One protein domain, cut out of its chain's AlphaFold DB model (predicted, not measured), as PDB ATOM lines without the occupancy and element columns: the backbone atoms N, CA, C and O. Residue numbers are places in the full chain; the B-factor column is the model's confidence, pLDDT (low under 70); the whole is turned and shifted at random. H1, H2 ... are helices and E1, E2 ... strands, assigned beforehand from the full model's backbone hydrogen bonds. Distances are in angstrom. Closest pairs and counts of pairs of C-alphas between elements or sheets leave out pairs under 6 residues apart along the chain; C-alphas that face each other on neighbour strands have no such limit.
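This is residues 68 to 83 and 99 to 170 of the 172 residues of an uncharacterized protein of Dendrobium catenatum (UniProt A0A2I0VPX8). Helices H2 and H3 lie side by side, a small pair of parallel strands, E1 and E2, stands off from them, and short H1 lies at one end. The printed part has 88 residues, with E1 E2 H1 H2 H3 in order, mixed class, under half in named elements. It is compact, radius of gyration of the C-alphas 13.1 A, spanning 38 by 29 by 23 A.

Find C-alpha 69 at (141.151, 210.320, 194.446), where E1, residues 69 to 72, begins. E2 is residues 101 to 104, H1 110 to 113. H2, residues 129 to 144, runs 22.8 A; H3, residues 158 to 168, runs 15.2 A to C-alpha 168 at (142.710, 195.981, 207.381).

Look at N 72 and O 103, 2.8 A, within hydrogen-bond range between parallel E1 and E2. H2 and H3 touch at a shallow tilt of 30 degrees, the same way; their closest C-alphas, Ala 139 and Val 167, are 4.4 A apart. H1 is apart from both. Every O i to N i+4 pair in H2 and H3 is within hydrogen-bond range.

Residues 84 to 98 are cut out; C-alphas 83 and 99 are 22.1 A apart. Links H1 to H2 and H2 to H3 are long. pLDDT is under 70 at residues 68 to 72 and 74 to 83.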
ATOM      1  N   SER A  68     144.265 213.103 193.301       56.69
ATOM      2  CA  SER A  68     144.412 212.386 194.587       56.69
ATOM      3  C   SER A  68     143.331 211.356 194.932       56.69
ATOM      4  O   SER A  68     143.464 210.671 195.948       56.69
ATOM      5  N   ILE A  69     142.280 211.204 194.118       54.34
ATOM      6  CA  ILE A  69     141.151 210.320 194.446       54.34
ATOM      7  C   ILE A  69     141.201 209.071 193.570       54.34
ATOM      8  O   ILE A  69     140.985 209.133 192.360       54.34
ATOM      9  N   LYS A  70     141.449 207.915 194.198       65.31
ATOM     10  CA  LYS A  70     141.411 206.602 193.541       65.31
ATOM     11  C   LYS A  70     140.173 205.836 193.997       65.31
ATOM     12  O   LYS A  70     139.991 205.572 195.188       65.31
ATOM     13  N   VAL A  71     139.334 205.453 193.037       65.25
ATOM     14  CA  VAL A  71     138.150 204.617 193.276       65.25
ATOM     15  C   VAL A  71     138.493 203.163 192.975       65.25
ATOM     16  O   VAL A  71     138.869 202.840 191.848       65.25
ATOM     17  N   TRP A  72     138.343 202.299 193.976       62.97
ATOM     18  CA  TRP A  72     138.599 200.867 193.892       62.97
ATOM     19  C   TRP A  72     137.301 200.068 193.980       62.97
ATOM     20  O   TRP A  72     136.521 200.199 194.926       62.97
ATOM     21  N   ASP A  73     137.102 199.198 192.993       71.75
ATOM     22  CA  ASP A  73     136.001 198.242 192.959       71.75
ATOM     23  C   ASP A  73     136.561 196.816 193.119       71.75
ATOM     24  O   ASP A  73     137.312 196.367 192.245       71.75
ATOM     25  N   PRO A  74     136.216 196.087 194.200       58.88
ATOM     26  CA  PRO A  74     136.641 194.703 194.405       58.88
ATOM     27  C   PRO A  74     136.269 193.772 193.247       58.88
ATOM     28  O   PRO A  74     136.977 192.798 192.993       58.88
ATOM     29  N   CYS A  75     135.183 194.067 192.529       57.22
ATOM     30  CA  CYS A  75     134.731 193.267 191.394       57.22
ATOM     31  C   CYS A  75     135.707 193.337 190.210       57.22
ATOM     32  O   CYS A  75     135.783 192.393 189.426       57.22
ATOM     33  N   ASN A  76     136.510 194.401 190.118       62.94
ATOM     34  CA  ASN A  76     137.494 194.593 189.051       62.94
ATOM     35  C   ASN A  76     138.884 194.029 189.393       62.94
ATOM     36  O   ASN A  76     139.751 193.997 188.527       62.94
ATOM     37  N   VAL A  77     139.108 193.547 190.623       58.12
ATOM     38  CA  VAL A  77     140.405 192.986 191.064       58.12
ATOM     39  C   VAL A  77     140.700 191.625 190.417       58.12
ATOM     40  O   VAL A  77     141.850 191.208 190.353       58.12
ATOM     41  N   LEU A  78     139.671 190.930 189.917       55.19
ATOM     42  CA  LEU A  78     139.820 189.646 189.215       55.19
ATOM     43  C   LEU A  78     140.149 189.802 187.721       55.19
ATOM     44  O   LEU A  78     140.380 188.803 187.040       55.19
ATOM     45  N   LEU A  79     140.151 191.030 187.202       54.16
ATOM     46  CA  LEU A  79     140.549 191.328 185.829       54.16
ATOM     47  C   LEU A  79     142.080 191.479 185.750       54.16
ATOM     48  O   LEU A  79     142.711 191.819 186.754       54.16
ATOM     49  N   PRO A  80     142.704 191.209 184.586       42.59
ATOM     50  CA  PRO A  80     144.153 191.320 184.428       42.59
ATOM     51  C   PRO A  80     144.658 192.707 184.865       42.59
ATOM     52  O   PRO A  80     143.986 193.711 184.617       42.59
ATOM     53  N   PRO A  81     145.824 192.778 185.535       44.75
ATOM     54  CA  PRO A  81     146.256 193.989 186.212       44.75
ATOM     55  C   PRO A  81     146.548 195.094 185.197       44.75
ATOM     56  O   PRO A  81     147.401 194.944 184.324       44.75
ATOM     57  N   ALA A  82     145.874 196.234 185.346       51.47
ATOM     58  CA  ALA A  82     146.346 197.470 184.747       51.47
ATOM     59  C   ALA A  82     147.691 197.829 185.394       51.47
ATOM     60  O   ALA A  82     147.826 197.835 186.619       51.47
ATOM     61  N   VAL A  83     148.704 198.087 184.571       45.53
ATOM     62  CA  VAL A  83     150.010 198.573 185.026       45.53
ATOM     63  C   VAL A  83     149.808 199.935 185.694       45.53
ATOM     64  O   VAL A  83     149.403 200.901 185.052       45.53
ATOM     65  N   ARG A  99     147.306 214.021 200.920       79.06
ATOM     66  CA  ARG A  99     146.535 212.934 201.526       79.06
ATOM     67  C   ARG A  99     145.947 212.075 200.421       79.06
ATOM     68  O   ARG A  99     145.144 212.552 199.624       79.06
ATOM     69  N   GLU A 100     146.329 210.805 200.405       84.56
ATOM     70  CA  GLU A 100     145.700 209.802 199.554       84.56
ATOM     71  C   GLU A 100     144.421 209.292 200.225       84.56
ATOM     72  O   GLU A 100     144.427 208.894 201.392       84.56
ATOM     73  N   VAL A 101     143.315 209.306 199.480       91.19
ATOM     74  CA  VAL A 101     142.034 208.753 199.927       91.19
ATOM     75  C   VAL A 101     141.660 207.602 199.004       91.19
ATOM     76  O   VAL A 101     141.528 207.777 197.792       91.19
ATOM     77  N   VAL A 102     141.473 206.422 199.595       89.88
ATOM     78  CA  VAL A 102     141.084 205.203 198.884       89.88
ATOM     79  C   VAL A 102     139.615 204.914 199.171       89.88
ATOM     80  O   VAL A 102     139.228 204.701 200.320       89.88
ATOM     81  N   LEU A 103     138.794 204.895 198.122       94.62
ATOM     82  CA  LEU A 103     137.379 204.532 198.206       94.62
ATOM     83  C   LEU A 103     137.217 203.072 197.794       94.62
ATOM     84  O   LEU A 103     137.566 202.718 196.672       94.62
ATOM     85  N   ILE A 104     136.685 202.241 198.689       95.06
ATOM     86  CA  ILE A 104     136.510 200.800 198.475       95.06
ATOM     87  C   ILE A 104     135.019 200.473 198.529       95.06
ATOM     88  O   ILE A 104     134.364 200.722 199.543       95.06
ATOM     89  N   ASN A 105     134.484 199.897 197.451       95.38
ATOM     90  CA  ASN A 105     133.147 199.307 197.492       95.38
ATOM     91  C   ASN A 105     133.163 197.981 198.276       95.38
ATOM     92  O   ASN A 105     134.194 197.316 198.352       95.38
ATOM     93  N   HIS A 106     132.037 197.573 198.863       96.69
ATOM     94  CA  HIS A 106     131.953 196.253 199.489       96.69
ATOM     95  C   HIS A 106     131.984 195.148 198.422       96.69
ATOM     96  O   HIS A 106     131.562 195.357 197.285       96.69
ATOM     97  N   GLY A 107     132.451 193.957 198.797       96.06
ATOM     98  CA  GLY A 107     132.365 192.781 197.925       96.06
ATOM     99  C   GLY A 107     130.916 192.348 197.675       96.06
ATOM    100  O   GLY A 107     129.979 192.859 198.297       96.06
ATOM    101  N   GLU A 108     130.725 191.375 196.789       96.38
ATOM    102  CA  GLU A 108     129.422 190.759 196.525       96.38
ATOM    103  C   GLU A 108     128.713 190.364 197.832       96.38
ATOM    104  O   GLU A 108     129.291 189.725 198.714       96.38
ATOM    105  N   CYS A 109     127.447 190.755 197.969       95.75
ATOM    106  CA  CYS A 109     126.649 190.501 199.165       95.75
ATOM    107  C   CYS A 109     125.384 189.710 198.829       95.75
ATOM    108  O   CYS A 109     125.004 189.611 197.666       95.75
ATOM    109  N   GLY A 110     124.700 189.166 199.840       93.12
ATOM    110  CA  GLY A 110     123.483 188.374 199.620       93.12
ATOM    111  C   GLY A 110     122.415 189.104 198.791       93.12
ATOM    112  O   GLY A 110     121.777 188.492 197.939       93.12
ATOM    113  N   ALA A 111     122.279 190.425 198.964       91.19
ATOM    114  CA  ALA A 111     121.370 191.240 198.157       91.19
ATOM    115  C   ALA A 111     121.820 191.378 196.689       91.19
ATOM    116  O   ALA A 111     120.980 191.489 195.808       91.19
ATOM    117  N   SER A 112     123.126 191.315 196.402       88.06
ATOM    118  CA  SER A 112     123.659 191.331 195.029       88.06
ATOM    119  C   SER A 112     123.232 190.106 194.213       88.06
ATOM    120  O   SER A 112     123.210 190.175 192.990       88.06
ATOM    121  N   LEU A 113     122.885 188.997 194.875       90.62
ATOM    122  CA  LEU A 113     122.422 187.763 194.228       90.62
ATOM    123  C   LEU A 113     120.923 187.773 193.894       90.62
ATOM    124  O   LEU A 113     120.417 186.825 193.298       90.62
ATOM    125  N   ARG A 114     120.197 188.809 194.321       90.75
ATOM    126  CA  ARG A 114     118.743 188.917 194.207       90.75
ATOM    127  C   ARG A 114     118.400 190.125 193.340       90.75
ATOM    128  O   ARG A 114     118.261 191.218 193.878       90.75
ATOM    129  N   PRO A 115     118.281 189.965 192.007       88.50
ATOM    130  CA  PRO A 115     117.990 191.084 191.107       88.50
ATOM    131  C   PRO A 115     116.605 191.698 191.358       88.50
ATOM    132  O   PRO A 115     116.347 192.830 190.964       88.50
ATOM    133  N   ASP A 116     115.729 190.958 192.038       93.31
ATOM    134  CA  ASP A 116     114.419 191.389 192.512       93.31
ATOM    135  C   ASP A 116     114.480 192.308 193.745       93.31
ATOM    136  O   ASP A 116     113.477 192.928 194.093       93.31
ATOM    137  N   LEU A 117     115.634 192.414 194.413       90.44
ATOM    138  CA  LEU A 117     115.789 193.153 195.663       90.44
ATOM    139  C   LEU A 117     116.813 194.284 195.542       90.44
ATOM    140  O   LEU A 117     117.935 194.112 195.074       90.44
ATOM    141  N   VAL A 118     116.462 195.447 196.090       89.69
ATOM    142  CA  VAL A 118     117.406 196.552 196.288       89.69
ATOM    143  C   VAL A 118     117.951 196.481 197.711       89.69
ATOM    144  O   VAL A 118     117.233 196.730 198.676       89.69
ATOM    145  N   GLY A 119     119.241 196.169 197.856       89.31
ATOM    146  CA  GLY A 119     119.859 195.952 199.171       89.31
ATOM    147  C   GLY A 119     119.810 197.159 200.119       89.31
ATOM    148  O   GLY A 119     119.721 196.977 201.331       89.31
ATOM    149  N   GLY A 120     119.856 198.389 199.594       90.75
ATOM    150  CA  GLY A 120     119.651 199.629 200.357       90.75
ATOM    151  C   GLY A 120     120.331 199.649 201.736       90.75
ATOM    152  O   GLY A 120     121.534 199.406 201.866       90.75
ATOM    153  N   ARG A 121     119.541 199.915 202.784       93.19
ATOM    154  CA  ARG A 121     119.984 199.950 204.191       93.19
ATOM    155  C   ARG A 121     119.855 198.612 204.919       93.19
ATOM    156  O   ARG A 121     119.964 198.606 206.139       93.19
ATOM    157  N   TRP A 122     119.632 197.500 204.215       93.06
ATOM    158  CA  TRP A 122     119.515 196.185 204.841       93.06
ATOM    159  C   TRP A 122     120.813 195.867 205.608       93.06
ATOM    160  O   TRP A 122     121.855 195.675 204.968       93.06
ATOM    161  N   PRO A 123     120.783 195.833 206.956       90.19
ATOM    162  CA  PRO A 123     122.000 195.770 207.762       90.19
ATOM    163  C   PRO A 123     122.673 194.399 207.679       90.19
ATOM    164  O   PRO A 123     123.880 194.332 207.468       90.19
ATOM    165  N   THR A 124     121.872 193.333 207.733       91.50
ATOM    166  CA  THR A 124     122.305 191.929 207.773       91.50
ATOM    167  C   THR A 124     122.583 191.296 206.408       91.50
ATOM    168  O   THR A 124     122.905 190.112 206.331       91.50
ATOM    169  N   ALA A 125     122.484 192.055 205.310       92.38
ATOM    170  CA  ALA A 125     122.903 191.578 203.994       92.38
ATOM    171  C   ALA A 125     124.441 191.542 203.936       92.38
ATOM    172  O   ALA A 125     125.079 192.498 203.487       92.38
ATOM    173  N   GLY A 126     125.015 190.457 204.459       95.50
ATOM    174  CA  GLY A 126     126.455 190.214 204.546       95.50
ATOM    175  C   GLY A 126     127.095 189.824 203.215       95.50
ATOM    176  O   GLY A 126     126.409 189.614 202.208       95.50
ATOM    177  N   LEU A 127     128.429 189.739 203.215       96.88
ATOM    178  CA  LEU A 127     129.188 189.255 202.061       96.88
ATOM    179  C   LEU A 127     128.847 187.793 201.762       96.88
ATOM    180  O   LEU A 127     128.616 186.996 202.668       96.88
ATOM    181  N   THR A 128     128.857 187.439 200.484       96.81
ATOM    182  CA  THR A 128     128.857 186.037 200.057       96.81
ATOM    183  C   THR A 128     130.271 185.469 200.184       96.81
ATOM    184  O   THR A 128     131.249 186.212 200.302       96.81
ATOM    185  N   GLY A 129     130.430 184.148 200.044       97.19
ATOM    186  CA  GLY A 129     131.766 183.549 199.945       97.19
ATOM    187  C   GLY A 129     132.600 184.111 198.779       97.19
ATOM    188  O   GLY A 129     133.829 184.129 198.855       97.19
ATOM    189  N   ASN A 130     131.952 184.607 197.716       97.12
ATOM    190  CA  ASN A 130     132.622 185.311 196.626       97.12
ATOM    191  C   ASN A 130     133.049 186.724 197.039       97.12
ATOM    192  O   ASN A 130     134.207 187.091 196.839       97.12
ATOM    193  N   GLY A 131     132.162 187.477 197.693       97.62
ATOM    194  CA  GLY A 131     132.467 188.808 198.217       97.62
ATOM    195  C   GLY A 131     133.627 188.815 199.205       97.62
ATOM    196  O   GLY A 131     134.468 189.714 199.179       97.62
ATOM    197  N   GLU A 132     133.748 187.778 200.032       97.69
ATOM    198  CA  GLU A 132     134.916 187.635 200.896       97.69
ATOM    199  C   GLU A 132     136.212 187.376 200.120       97.69
ATOM    200  O   GLU A 132     137.261 187.922 200.469       97.69
ATOM    201  N   ARG A 133     136.173 186.544 199.067       97.69
ATOM    202  CA  ARG A 133     137.344 186.310 198.205       97.69
ATOM    203  C   ARG A 133     137.770 187.594 197.503       97.69
ATOM    204  O   ARG A 133     138.961 187.879 197.484       97.69
ATOM    205  N   GLN A 134     136.817 188.381 197.005       97.50
ATOM    206  CA  GLN A 134     137.077 189.702 196.423       97.50
ATOM    207  C   GLN A 134     137.747 190.636 197.439       97.50
ATOM    208  O   GLN A 134     138.773 191.240 197.137       97.50
ATOM    209  N   ALA A 135     137.224 190.706 198.669       97.19
ATOM    210  CA  ALA A 135     137.800 191.544 199.721       97.19
ATOM    211  C   ALA A 135     139.229 191.112 200.099       97.19
ATOM    212  O   ALA A 135     140.107 191.957 200.264       97.19
ATOM    213  N   ARG A 136     139.492 189.799 200.189       96.69
ATOM    214  CA  ARG A 136     140.842 189.263 200.438       96.69
ATOM    215  C   ARG A 136     141.803 189.544 199.282       96.69
ATOM    216  O   ARG A 136     142.935 189.945 199.531       96.69
ATOM    217  N   ALA A 137     141.362 189.364 198.039       96.00
ATOM    218  CA  ALA A 137     142.172 189.664 196.860       96.00
ATOM    219  C   ALA A 137     142.540 191.152 196.804       96.00
ATOM    220  O   ALA A 137     143.703 191.489 196.589       96.00
ATOM    221  N   LEU A 138     141.578 192.037 197.093       95.44
ATOM    222  CA  LEU A 138     141.823 193.475 197.187       95.44
ATOM    223  C   LEU A 138     142.839 193.809 198.287       95.44
ATOM    224  O   LEU A 138     143.729 194.622 198.061       95.44
ATOM    225  N   ALA A 139     142.746 193.166 199.454       94.94
ATOM    226  CA  ALA A 139     143.693 193.360 200.550       94.94
ATOM    227  C   ALA A 139     145.135 193.018 200.132       94.94
ATOM    228  O   ALA A 139     146.052 193.815 200.319       94.94
ATOM    229  N   VAL A 140     145.332 191.854 199.501       94.75
ATOM    230  CA  VAL A 140     146.643 191.431 198.980       94.75
ATOM    231  C   VAL A 140     147.139 192.392 197.904       94.75
ATOM    232  O   VAL A 140     148.308 192.779 197.920       94.75
ATOM    233  N   PHE A 141     146.254 192.819 197.002       92.50
ATOM    234  CA  PHE A 141     146.593 193.773 195.958       92.50
ATOM    235  C   PHE A 141     147.087 195.101 196.557       92.50
ATOM    236  O   PHE A 141     148.198 195.533 196.255       92.50
ATOM    237  N   LEU A 142     146.321 195.717 197.459       92.00
ATOM    238  CA  LEU A 142     146.685 196.991 198.090       92.00
ATOM    239  C   LEU A 142     147.995 196.885 198.880       92.00
ATOM    240  O   LEU A 142     148.849 197.767 198.778       92.00
ATOM    241  N   ASN A 143     148.198 195.775 199.593       91.38
ATOM    242  CA  ASN A 143     149.448 195.511 200.295       91.38
ATOM    243  C   ASN A 143     150.640 195.388 199.331       91.38
ATOM    244  O   ASN A 143     151.695 195.966 199.576       91.38
ATOM    245  N   SER A 144     150.470 194.712 198.187       90.38
ATOM    246  CA  SER A 144     151.527 194.618 197.165       90.38
ATOM    247  C   SER A 144     151.895 195.977 196.557       90.38
ATOM    248  O   SER A 144     153.029 196.176 196.130       90.38
ATOM    249  N   GLN A 145     150.961 196.934 196.562       86.25
ATOM    250  CA  GLN A 145     151.213 198.318 196.157       86.25
ATOM    251  C   GLN A 145     151.875 199.164 197.259       86.25
ATOM    252  O   GLN A 145     152.239 200.315 197.001       86.25
ATOM    253  N   GLY A 146     152.068 198.610 198.460       86.81
ATOM    254  CA  GLY A 146     152.641 199.297 199.618       86.81
ATOM    255  C   GLY A 146     151.676 200.267 200.302       86.81
ATOM    256  O   GLY A 146     152.127 201.195 200.974       86.81
ATOM    257  N   VAL A 147     150.363 200.094 200.115       88.06
ATOM    258  CA  VAL A 147     149.348 200.936 200.763       88.06
ATOM    259  C   VAL A 147     149.296 200.615 202.255       88.06
ATOM    260  O   VAL A 147     149.113 199.462 202.638       88.06
ATOM    261  N   ARG A 148     149.406 201.651 203.093       89.75
ATOM    262  CA  ARG A 148     149.210 201.572 204.547       89.75
ATOM    263  C   ARG A 148     148.155 202.575 204.973       89.75
ATOM    264  O   ARG A 148     148.246 203.752 204.622       89.75
ATOM    265  N   PHE A 149     147.168 202.125 205.737       90.38
ATOM    266  CA  PHE A 149     146.069 202.985 206.165       90.38
ATOM    267  C   PHE A 149     146.339 203.586 207.540       90.38
ATOM    268  O   PHE A 149     146.521 202.869 208.517       90.38
ATOM    269  N   THR A 150     146.299 204.915 207.641       91.81
ATOM    270  CA  THR A 150     146.335 205.604 208.943       91.81
ATOM    271  C   THR A 150     144.975 205.575 209.642       91.81
ATOM    272  O   THR A 150     144.903 205.555 210.866       91.81
ATOM    273  N   ALA A 151     143.887 205.585 208.872       92.50
ATOM    274  CA  ALA A 151     142.524 205.507 209.379       92.50
ATOM    275  C   ALA A 151     141.619 204.824 208.349       92.50
ATOM    276  O   ALA A 151     141.802 205.004 207.144       92.50
ATOM    277  N   VAL A 152     140.629 204.069 208.828       95.25
ATOM    278  CA  VAL A 152     139.643 203.376 207.991       95.25
ATOM    279  C   VAL A 152     138.246 203.648 208.534       95.25
ATOM    280  O   VAL A 152     137.988 203.481 209.724       95.25
ATOM    281  N   TYR A 153     137.342 204.047 207.643       96.56
ATOM    282  CA  TYR A 153     135.946 204.336 207.954       96.56
ATOM    283  C   TYR A 153     135.042 203.466 207.086       96.56
ATOM    284  O   TYR A 153     135.330 203.230 205.915       96.56
ATOM    285  N   CYS A 154     133.935 202.991 207.650       96.88
ATOM    286  CA  CYS A 154     132.924 202.245 206.909       96.88
ATOM    287  C   CYS A 154     131.522 202.560 207.442       96.88
ATOM    288  O   CYS A 154     131.361 203.102 208.537       96.88
ATOM    289  N   SER A 155     130.503 202.232 206.650       95.44
ATOM    290  CA  SER A 155     129.108 202.310 207.088       95.44
ATOM    291  C   SER A 155     128.804 201.212 208.124       95.44
ATOM    292  O   SER A 155     129.548 200.232 208.218       95.44
ATOM    293  N   PRO A 156     127.704 201.311 208.892       95.56
ATOM    294  CA  PRO A 156     127.375 200.299 209.897       95.56
ATOM    295  C   PRO A 156     126.907 198.955 209.308       95.56
ATOM    296  O   PRO A 156     126.630 198.045 210.080       95.56
ATOM    297  N   LEU A 157     126.798 198.825 207.979       96.50
ATOM    298  CA  LEU A 157     126.265 197.641 207.297       96.50
ATOM    299  C   LEU A 157     127.273 196.485 207.309       96.50
ATOM    300  O   LEU A 157     128.460 196.698 207.042       96.50
ATOM    301  N   ASP A 158     126.798 195.254 207.515       96.88
ATOM    302  CA  ASP A 158     127.666 194.084 207.719       96.88
ATOM    303  C   ASP A 158     128.604 193.832 206.537       96.88
ATOM    304  O   ASP A 158     129.791 193.579 206.731       96.88
ATOM    305  N   ARG A 159     128.118 193.993 205.300       96.94
ATOM    306  CA  ARG A 159     128.945 193.872 204.086       96.94
ATOM    307  C   ARG A 159     130.103 194.870 204.028       96.94
ATOM    308  O   ARG A 159     131.211 194.488 203.666       96.94
ATOM    309  N   ALA A 160     129.875 196.125 204.417       97.31
ATOM    310  CA  ALA A 160     130.913 197.154 204.400       97.31
ATOM    311  C   ALA A 160     131.931 196.921 205.523       97.31
ATOM    312  O   ALA A 160     133.139 196.961 205.283       97.31
ATOM    313  N   ARG A 161     131.446 196.598 206.730       97.12
ATOM    314  CA  ARG A 161     132.293 196.254 207.876       97.12
ATOM    315  C   ARG A 161     133.158 195.030 207.584       97.12
ATOM    316  O   ARG A 161     134.358 195.064 207.836       97.12
ATOM    317  N   ALA A 162     132.578 193.969 207.026       97.62
ATOM    318  CA  ALA A 162     133.304 192.751 206.686       97.62
ATOM    319  C   ALA A 162     134.398 193.013 205.640       97.62
ATOM    320  O   ALA A 162     135.536 192.588 205.839       97.62
ATOM    321  N   THR A 163     134.104 193.767 204.570       97.94
ATOM    322  CA  THR A 163     135.126 194.161 203.585       97.94
ATOM    323  C   THR A 163     136.258 194.954 204.242       97.94
ATOM    324  O   THR A 163     137.423 194.617 204.035       97.94
ATOM    325  N   ALA A 164     135.938 195.941 205.086       97.00
ATOM    326  CA  ALA A 164     136.947 196.717 205.806       97.00
ATOM    327  C   ALA A 164     137.825 195.827 206.703       97.00
ATOM    328  O   ALA A 164     139.046 195.960 206.683       97.00
ATOM    329  N   VAL A 165     137.232 194.871 207.429       96.75
ATOM    330  CA  VAL A 165     137.971 193.912 208.269       96.75
ATOM    331  C   VAL A 165     138.939 193.065 207.441       96.75
ATOM    332  O   VAL A 165     140.085 192.892 207.851       96.75
ATOM    333  N   PHE A 166     138.525 192.554 206.278       96.38
ATOM    334  CA  PHE A 166     139.424 191.785 205.411       96.38
ATOM    335  C   PHE A 166     140.600 192.623 204.899       96.38
ATOM    336  O   PHE A 166     141.732 192.147 204.941       96.38
ATOM    337  N   VAL A 167     140.350 193.865 204.473       94.31
ATOM    338  CA  VAL A 167     141.399 194.770 203.976       94.31
ATOM    339  C   VAL A 167     142.377 195.160 205.088       94.31
ATOM    340  O   VAL A 167     143.591 195.052 204.917       94.31
ATOM    341  N   CYS A 168     141.871 195.528 206.268       93.25
ATOM    342  CA  CYS A 168     142.710 195.981 207.381       93.25
ATOM    343  C   CYS A 168     143.596 194.877 207.964       93.25
ATOM    344  O   CYS A 168     144.633 195.178 208.540       93.25
ATOM    345  N   ARG A 169     143.221 193.597 207.850       90.06
ATOM    346  CA  ARG A 169     144.052 192.488 208.354       90.06
ATOM    347  C   ARG A 169     145.393 192.356 207.630       90.06
ATOM    348  O   ARG A 169     146.307 191.776 208.201       90.06
ATOM    349  N   VAL A 170     145.491 192.849 206.395       82.62
ATOM    350  CA  VAL A 170     146.685 192.699 205.545       82.62
ATOM    351  C   VAL A 170     147.447 194.022 205.384       82.62
ATOM    352  O   VAL A 170     148.658 193.987 205.217       82.62
TER     353      VAL A 170